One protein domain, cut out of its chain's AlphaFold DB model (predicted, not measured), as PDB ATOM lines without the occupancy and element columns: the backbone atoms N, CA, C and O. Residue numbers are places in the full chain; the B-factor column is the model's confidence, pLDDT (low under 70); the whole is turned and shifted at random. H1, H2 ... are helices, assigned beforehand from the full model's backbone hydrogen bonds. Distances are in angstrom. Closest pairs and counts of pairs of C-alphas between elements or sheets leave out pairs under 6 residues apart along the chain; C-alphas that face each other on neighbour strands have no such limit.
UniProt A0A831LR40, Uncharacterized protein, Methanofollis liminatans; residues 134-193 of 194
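AT A GLANCE: This is residues 134 to 193 of the 194 residues of an uncharacterized protein of Methanofollis liminatans (UniProt A0A831LR40). Two helices, H1 and H2, lie loosely side by side and run opposite ways, with the short H3 beside H2. Beyond them H4, the longest helix, is an arm touching no other helix; residues 176 to 182 and 184 to 193 stick out. The printed part has 60 residues with four named helices, H1 to H4 in order, and no named strand: all helix. It is loose, with a radius of gyration of the C-alphas of 13.7 A and spans of 37 by 28 by 20 A.

IN THESE COORDINATES: Find C-alpha 139 at (14.983, -10.078, -46.089); from there H1 runs 14.3 A to residue 148. Next come H2, residues 152 to 164, 17.2 A, and H3, residues 168 to 171. H4, residues 177 to 191, runs 20.9 A to C-alpha 191 at (28.034, 8.568, -34.177).

HOW THE PARTS SIT: Look at Met 146 and Arg 155, the closest C-alphas of H1 and H2, 5.6 A apart: these helices are close but not clearly touching, at a shallow tilt of 21 degrees. H2 touches H3 with residues 157 to 161 alone, closest at the C-alphas of Leu 161 and Ile 168, 7.1 A. H4 is apart from H1, H2 and H3. In H1, H2 and H4 every O i to N i+4 pair is within hydrogen-bond range; H3 is too short for such a pair, and its one O i to N i+3 pair is not within range.

THE WHOLE: The farthest C-alphas, of Ala 134 and Gly 192, are 39.8 A apart. The printed part has no cut, and the three links between helices are tight. Residue 193 alone has a pLDDT under 70.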
ATOM      1  N   ALA A 134      16.734 -17.691 -56.994       86.69
ATOM      2  CA  ALA A 134      16.098 -18.371 -55.866       86.69
ATOM      3  C   ALA A 134      17.078 -18.825 -54.761       86.69
ATOM      4  O   ALA A 134      16.626 -19.236 -53.703       86.69
ATOM      5  N   ASP A 135      18.397 -18.782 -54.998       86.81
ATOM      6  CA  ASP A 135      19.408 -19.045 -53.964       86.81
ATOM      7  C   ASP A 135      19.781 -17.764 -53.182       86.81
ATOM      8  O   ASP A 135      20.644 -17.818 -52.303       86.81
ATOM      9  N   ILE A 136      19.220 -16.602 -53.549       89.94
ATOM     10  CA  ILE A 136      19.425 -15.330 -52.847       89.94
ATOM     11  C   ILE A 136      18.517 -15.318 -51.619       89.94
ATOM     12  O   ILE A 136      17.328 -15.603 -51.729       89.94
ATOM     13  N   LEU A 137      19.098 -14.981 -50.469       91.62
ATOM     14  CA  LEU A 137      18.380 -14.926 -49.200       91.62
ATOM     15  C   LEU A 137      17.310 -13.835 -49.218       91.62
ATOM     16  O   LEU A 137      17.561 -12.728 -49.710       91.62
ATOM     17  N   THR A 138      16.148 -14.131 -48.643       93.69
ATOM     18  CA  THR A 138      15.089 -13.132 -48.458       93.69
ATOM     19  C   THR A 138      15.417 -12.189 -47.291       93.69
ATOM     20  O   THR A 138      16.227 -12.533 -46.423       93.69
ATOM     21  N   PRO A 139      14.800 -10.994 -47.221       92.88
ATOM     22  CA  PRO A 139      14.983 -10.078 -46.089       92.88
ATOM     23  C   PRO A 139      14.670 -10.717 -44.725       92.88
ATOM     24  O   PRO A 139      15.351 -10.456 -43.729       92.88
ATOM     25  N   GLU A 140      13.678 -11.604 -44.677       95.38
ATOM     26  CA  GLU A 140      13.297 -12.344 -43.474       95.38
ATOM     27  C   GLU A 140      14.393 -13.336 -43.065       95.38
ATOM     28  O   GLU A 140      14.747 -13.420 -41.889       95.38
ATOM     29  N   GLU A 141      14.992 -14.046 -44.028       95.38
ATOM     30  CA  GLU A 141      16.115 -14.956 -43.775       95.38
ATOM     31  C   GLU A 141      17.365 -14.203 -43.298       95.38
ATOM     32  O   GLU A 141      18.072 -14.677 -42.406       95.38
ATOM     33  N   ILE A 142      17.630 -13.009 -43.839       94.31
ATOM     34  CA  ILE A 142      18.724 -12.139 -43.378       94.31
ATOM     35  C   ILE A 142      18.488 -11.674 -41.938       94.31
ATOM     36  O   ILE A 142      19.415 -11.707 -41.125       94.31
ATOM     37  N   THR A 143      17.253 -11.303 -41.600       94.62
ATOM     38  CA  THR A 143      16.879 -10.911 -40.234       94.62
ATOM     39  C   THR A 143      17.079 -12.078 -39.264       94.62
ATOM     40  O   THR A 143      17.770 -11.937 -38.256       94.62
ATOM     41  N   ALA A 144      16.616 -13.276 -39.630       96.62
ATOM     42  CA  ALA A 144      16.835 -14.484 -38.836       96.62
ATOM     43  C   ALA A 144      18.333 -14.810 -38.646       96.62
ATOM     44  O   ALA A 144      18.755 -15.236 -37.566       96.62
ATOM     45  N   LEU A 145      19.168 -14.587 -39.669       95.38
ATOM     46  CA  LEU A 145      20.622 -14.756 -39.566       95.38
ATOM     47  C   LEU A 145      21.272 -13.726 -38.631       95.38
ATOM     48  O   LEU A 145      22.202 -14.075 -37.896       95.38
ATOM     49  N   MET A 146      20.801 -12.476 -38.631       94.81
ATOM     50  CA  MET A 146      21.265 -11.455 -37.686       94.81
ATOM     51  C   MET A 146      20.932 -11.808 -36.238       94.81
ATOM     52  O   MET A 146      21.791 -11.663 -35.359       94.81
ATOM     53  N   ASP A 147      19.718 -12.295 -35.993       94.75
ATOM     54  CA  ASP A 147      19.259 -12.679 -34.658       94.75
ATOM     55  C   ASP A 147      20.049 -13.878 -34.123       94.75
ATOM     56  O   ASP A 147      20.429 -13.923 -32.951       94.75
ATOM     57  N   ALA A 148      20.406 -14.815 -35.007       96.62
ATOM     58  CA  ALA A 148      21.233 -15.970 -34.670       96.62
ATOM     59  C   ALA A 148      22.711 -15.623 -34.377       96.62
ATOM     60  O   ALA A 148      23.442 -16.435 -33.792       96.62
ATOM     61  N   CYS A 149      23.194 -14.439 -34.769       95.75
ATOM     62  CA  CYS A 149      24.579 -14.038 -34.531       95.75
ATOM     63  C   CYS A 149      24.843 -13.772 -33.041       95.75
ATOM     64  O   CYS A 149      24.307 -12.847 -32.444       95.75
ATOM     65  N   ARG A 150      25.782 -14.516 -32.445       94.69
ATOM     66  CA  ARG A 150      26.127 -14.401 -31.011       94.69
ATOM     67  C   ARG A 150      26.999 -13.194 -30.643       94.69
ATOM     68  O   ARG A 150      27.329 -13.015 -29.478       94.69
ATOM     69  N   SER A 151      27.437 -12.400 -31.620       94.62
ATOM     70  CA  SER A 151      28.338 -11.265 -31.389       94.62
ATOM     71  C   SER A 151      28.047 -10.114 -32.345       94.62
ATOM     72  O   SER A 151      27.655 -10.337 -33.492       94.62
ATOM     73  N   SER A 152      28.308  -8.886 -31.890       91.38
ATOM     74  CA  SER A 152      28.266  -7.679 -32.727       91.38
ATOM     75  C   SER A 152      29.189  -7.797 -33.940       91.38
ATOM     76  O   SER A 152      28.797  -7.435 -35.043       91.38
ATOM     77  N   ARG A 153      30.369  -8.412 -33.775       89.00
ATOM     78  CA  ARG A 153      31.293  -8.708 -34.880       89.00
ATOM     79  C   ARG A 153      30.659  -9.585 -35.962       89.00
ATOM     80  O   ARG A 153      30.865  -9.326 -37.141       89.00
ATOM     81  N   GLY A 154      29.921 -10.626 -35.573       90.19
ATOM     82  CA  GLY A 154      29.226 -11.504 -36.518       90.19
ATOM     83  C   GLY A 154      28.159 -10.757 -37.317       90.19
ATOM     84  O   GLY A 154      28.120 -10.886 -38.536       90.19
ATOM     85  N   ARG A 155      27.370  -9.911 -36.637       93.75
ATOM     86  CA  ARG A 155      26.348  -9.063 -37.275       93.75
ATOM     87  C   ARG A 155      26.965  -8.066 -38.248       93.75
ATOM     88  O   ARG A 155      26.537  -8.000 -39.394       93.75
ATOM     89  N   ALA A 156      28.017  -7.366 -37.825       90.00
ATOM     90  CA  ALA A 156      28.737  -6.422 -38.674       90.00
ATOM     91  C   ALA A 156      29.327  -7.112 -39.912       90.00
ATOM     92  O   ALA A 156      29.185  -6.600 -41.017       90.00
ATOM     93  N   LEU A 157      29.934  -8.296 -39.757       90.50
ATOM     94  CA  LEU A 157      30.468  -9.061 -40.887       90.50
ATOM     95  C   LEU A 157      29.365  -9.470 -41.871       90.50
ATOM     96  O   LEU A 157      29.539  -9.303 -43.076       90.50
ATOM     97  N   LEU A 158      28.250 -10.004 -41.365       91.88
ATOM     98  CA  LEU A 158      27.110 -10.407 -42.186       91.88
ATOM     99  C   LEU A 158      26.553  -9.216 -42.971       91.88
ATOM    100  O   LEU A 158      26.438  -9.301 -44.190       91.88
ATOM    101  N   MET A 159      26.278  -8.103 -42.289       91.31
ATOM    102  CA  MET A 159      25.697  -6.921 -42.922       91.31
ATOM    103  C   MET A 159      26.656  -6.219 -43.879       91.31
ATOM    104  O   MET A 159      26.240  -5.792 -44.948       91.31
ATOM    105  N   THR A 160      27.956  -6.215 -43.584       89.31
ATOM    106  CA  THR A 160      28.969  -5.723 -44.531       89.31
ATOM    107  C   THR A 160      28.965  -6.532 -45.831       89.31
ATOM    108  O   THR A 160      29.102  -5.969 -46.912       89.31
ATOM    109  N   LEU A 161      28.814  -7.859 -45.749       91.38
ATOM    110  CA  LEU A 161      28.744  -8.720 -46.934       91.38
ATOM    111  C   LEU A 161      27.429  -8.543 -47.700       91.38
ATOM    112  O   LEU A 161      27.446  -8.579 -48.928       91.38
ATOM    113  N   TYR A 162      26.318  -8.386 -46.978       90.94
ATOM    114  CA  TYR A 162      24.985  -8.246 -47.556       90.94
ATOM    115  C   TYR A 162      24.809  -6.898 -48.267       90.94
ATOM    116  O   TYR A 162      24.555  -6.882 -49.468       90.94
ATOM    117  N   GLU A 163      25.038  -5.789 -47.561       89.75
ATOM    118  CA  GLU A 163      24.859  -4.428 -48.090       89.75
ATOM    119  C   GLU A 163      25.987  -4.028 -49.046       89.75
ATOM    120  O   GLU A 163      25.767  -3.405 -50.081       89.75
ATOM    121  N   GLY A 164      27.227  -4.410 -48.722       87.50
ATOM    122  CA  GLY A 164      28.402  -4.009 -49.495       87.50
ATOM    123  C   GLY A 164      28.631  -4.823 -50.769       87.50
ATOM    124  O   GLY A 164      29.497  -4.474 -51.570       87.50
ATOM    125  N   GLY A 165      27.920  -5.942 -50.956       86.81
ATOM    126  CA  GLY A 165      28.105  -6.829 -52.110       86.81
ATOM    127  C   GLY A 165      29.529  -7.392 -52.253       86.81
ATOM    128  O   GLY A 165      29.917  -7.858 -53.329       86.81
ATOM    129  N   PHE A 166      30.330  -7.338 -51.184       88.00
ATOM    130  CA  PHE A 166      31.733  -7.732 -51.199       88.00
ATOM    131  C   PHE A 166      31.896  -9.249 -51.278       88.00
ATOM    132  O   PHE A 166      31.126 -10.033 -50.714       88.00
ATOM    133  N   ARG A 167      32.986  -9.704 -51.896       86.88
ATOM    134  CA  ARG A 167      33.409 -11.100 -51.752       86.88
ATOM    135  C   ARG A 167      33.982 -11.311 -50.357       86.88
ATOM    136  O   ARG A 167      34.745 -10.499 -49.848       86.88
ATOM    137  N   ILE A 168      33.750 -12.491 -49.782       89.00
ATOM    138  CA  ILE A 168      34.282 -12.849 -48.453       89.00
ATOM    139  C   ILE A 168      35.805 -12.667 -48.324       89.00
ATOM    140  O   ILE A 168      36.312 -12.303 -47.267       89.00
ATOM    141  N   GLY A 169      36.548 -12.892 -49.412       84.81
ATOM    142  CA  GLY A 169      38.000 -12.711 -49.443       84.81
ATOM    143  C   GLY A 169      38.464 -11.252 -49.518       84.81
ATOM    144  O   GLY A 169      39.659 -11.018 -49.366       84.81
ATOM    145  N   GLU A 170      37.564 -10.306 -49.783       86.12
ATOM    146  CA  GLU A 170      37.817  -8.860 -49.739       86.12
ATOM    147  C   GLU A 170      37.638  -8.366 -48.298       86.12
ATOM    148  O   GLU A 170      38.558  -7.774 -47.747       86.12
ATOM    149  N   VAL A 171      36.536  -8.747 -47.637       87.00
ATOM    150  CA  VAL A 171      36.263  -8.392 -46.228       87.00
ATOM    151  C   VAL A 171      37.249  -9.041 -45.250       87.00
ATOM    152  O   VAL A 171      37.579  -8.482 -44.209       87.00
ATOM    153  N   GLY A 172      37.751 -10.234 -45.575       82.62
ATOM    154  CA  GLY A 172      38.739 -10.931 -44.751       82.62
ATOM    155  C   GLY A 172      40.165 -10.372 -44.838       82.62
ATOM    156  O   GLY A 172      41.048 -10.902 -44.159       82.62
ATOM    157  N   ARG A 173      40.430  -9.366 -45.683       82.75
ATOM    158  CA  ARG A 173      41.749  -8.723 -45.764       82.75
ATOM    159  C   ARG A 173      41.850  -7.592 -44.742       82.75
ATOM    160  O   ARG A 173      40.864  -6.896 -44.518       82.75
ATOM    161  N   PRO A 174      43.030  -7.379 -44.140       75.62
ATOM    162  CA  PRO A 174      43.261  -6.163 -43.379       75.62
ATOM    163  C   PRO A 174      43.081  -4.954 -44.302       75.62
ATOM    164  O   PRO A 174      43.542  -4.970 -45.447       75.62
ATOM    165  N   LEU A 175      42.392  -3.933 -43.796       78.69
ATOM    166  CA  LEU A 175      42.311  -2.637 -44.457       78.69
ATOM    167  C   LEU A 175      43.716  -2.041 -44.564       78.69
ATOM    168  O   LEU A 175      44.562  -2.270 -43.695       78.69
ATOM    169  N   THR A 176      43.955  -1.278 -45.626       83.94
ATOM    170  CA  THR A 176      45.097  -0.363 -45.651       83.94
ATOM    171  C   THR A 176      44.896   0.710 -44.585       83.94
ATOM    172  O   THR A 176      43.764   0.971 -44.169       83.94
ATOM    173  N   ASP A 177      45.984   1.335 -44.139       85.88
ATOM    174  CA  ASP A 177      45.908   2.373 -43.108       85.88
ATOM    175  C   ASP A 177      44.992   3.533 -43.537       85.88
ATOM    176  O   ASP A 177      44.182   3.997 -42.734       85.88
ATOM    177  N   ASP A 178      45.028   3.904 -44.822       84.38
ATOM    178  CA  ASP A 178      44.167   4.936 -45.410       84.38
ATOM    179  C   ASP A 178      42.681   4.551 -45.346       84.38
ATOM    180  O   ASP A 178      41.861   5.290 -44.803       84.38
ATOM    181  N   ALA A 179      42.331   3.342 -45.801       80.50
ATOM    182  CA  ALA A 179      40.950   2.864 -45.764       80.50
ATOM    183  C   ALA A 179      40.447   2.701 -44.319       80.50
ATOM    184  O   ALA A 179      39.279   2.943 -44.017       80.50
ATOM    185  N   ALA A 180      41.326   2.311 -43.391       82.81
ATOM    186  CA  ALA A 180      40.989   2.250 -41.975       82.81
ATOM    187  C   ALA A 180      40.743   3.647 -41.380       82.81
ATOM    188  O   ALA A 180      39.876   3.792 -40.516       82.81
ATOM    189  N   ALA A 181      41.491   4.665 -41.814       84.69
ATOM    190  CA  ALA A 181      41.293   6.046 -41.390       84.69
ATOM    191  C   ALA A 181      39.955   6.609 -41.894       84.69
ATOM    192  O   ALA A 181      39.210   7.172 -41.088       84.69
ATOM    193  N   GLU A 182      39.610   6.374 -43.163       85.25
ATOM    194  CA  GLU A 182      38.325   6.775 -43.752       85.25
ATOM    195  C   GLU A 182      37.143   6.116 -43.034       85.25
ATOM    196  O   GLU A 182      36.241   6.806 -42.562       85.25
ATOM    197  N   VAL A 183      37.178   4.793 -42.836       81.44
ATOM    198  CA  VAL A 183      36.108   4.076 -42.118       81.44
ATOM    199  C   VAL A 183      35.951   4.605 -40.688       81.44
ATOM    200  O   VAL A 183      34.833   4.793 -40.212       81.44
ATOM    201  N   ARG A 184      37.055   4.904 -39.988       84.25
ATOM    202  CA  ARG A 184      37.004   5.512 -38.645       84.25
ATOM    203  C   ARG A 184      36.455   6.935 -38.658       84.25
ATOM    204  O   ARG A 184      35.896   7.368 -37.652       84.25
ATOM    205  N   GLN A 185      36.670   7.692 -39.729       85.00
ATOM    206  CA  GLN A 185      36.088   9.019 -39.887       85.00
ATOM    207  C   GLN A 185      34.578   8.916 -40.114       85.00
ATOM    208  O   GLN A 185      33.835   9.530 -39.361       85.00
ATOM    209  N   MET A 186      34.132   8.058 -41.034       83.81
ATOM    210  CA  MET A 186      32.707   7.830 -41.298       83.81
ATOM    211  C   MET A 186      31.955   7.387 -40.038       83.81
ATOM    212  O   MET A 186      30.905   7.934 -39.718       83.81
ATOM    213  N   ILE A 187      32.519   6.448 -39.267       83.75
ATOM    214  CA  ILE A 187      31.914   6.008 -37.999       83.75
ATOM    215  C   ILE A 187      31.807   7.173 -37.006       83.75
ATOM    216  O   ILE A 187      30.806   7.279 -36.304       83.75
ATOM    217  N   ARG A 188      32.816   8.053 -36.931       85.38
ATOM    218  CA  ARG A 188      32.781   9.227 -36.043       85.38
ATOM    219  C   ARG A 188      31.755  10.267 -36.484       85.38
ATOM    220  O   ARG A 188      31.127  10.867 -35.622       85.38
ATOM    221  N   GLU A 189      31.595  10.477 -37.787       88.19
ATOM    222  CA  GLU A 189      30.612  11.413 -38.342       88.19
ATOM    223  C   GLU A 189      29.176  10.933 -38.113       88.19
ATOM    224  O   GLU A 189      28.328  11.736 -37.744       88.19
ATOM    225  N   GLU A 190      28.910   9.634 -38.259       80.31
ATOM    226  CA  GLU A 190      27.587   9.056 -37.990       80.31
ATOM    227  C   GLU A 190      27.266   9.010 -36.488       80.31
ATOM    228  O   GLU A 190      26.190   9.426 -36.075       80.31
ATOM    229  N   MET A 191      28.218   8.604 -35.641       77.31
ATOM    230  CA  MET A 191      28.034   8.568 -34.177       77.31
ATOM    231  C   MET A 191      27.961   9.961 -33.527       77.31
ATOM    232  O   MET A 191      27.592  10.069 -32.364       77.31
ATOM    233  N   GLY A 192      28.382  11.015 -34.232       70.25
ATOM    234  CA  GLY A 192      28.308  12.407 -33.773       70.25
ATOM    235  C   GLY A 192      27.071  13.163 -34.266       70.25
ATOM    236  O   GLY A 192      26.972  14.364 -34.023       70.25
ATOM    237  N   ARG A 193      26.172  12.492 -35.002       59.72
ATOM    238  CA  ARG A 193      24.902  13.039 -35.513       59.72
ATOM    239  C   ARG A 193      23.679  12.660 -34.664       59.72
ATOM    240  O   ARG A 193      22.575  13.067 -35.021       59.72
TER     241      ARG A 193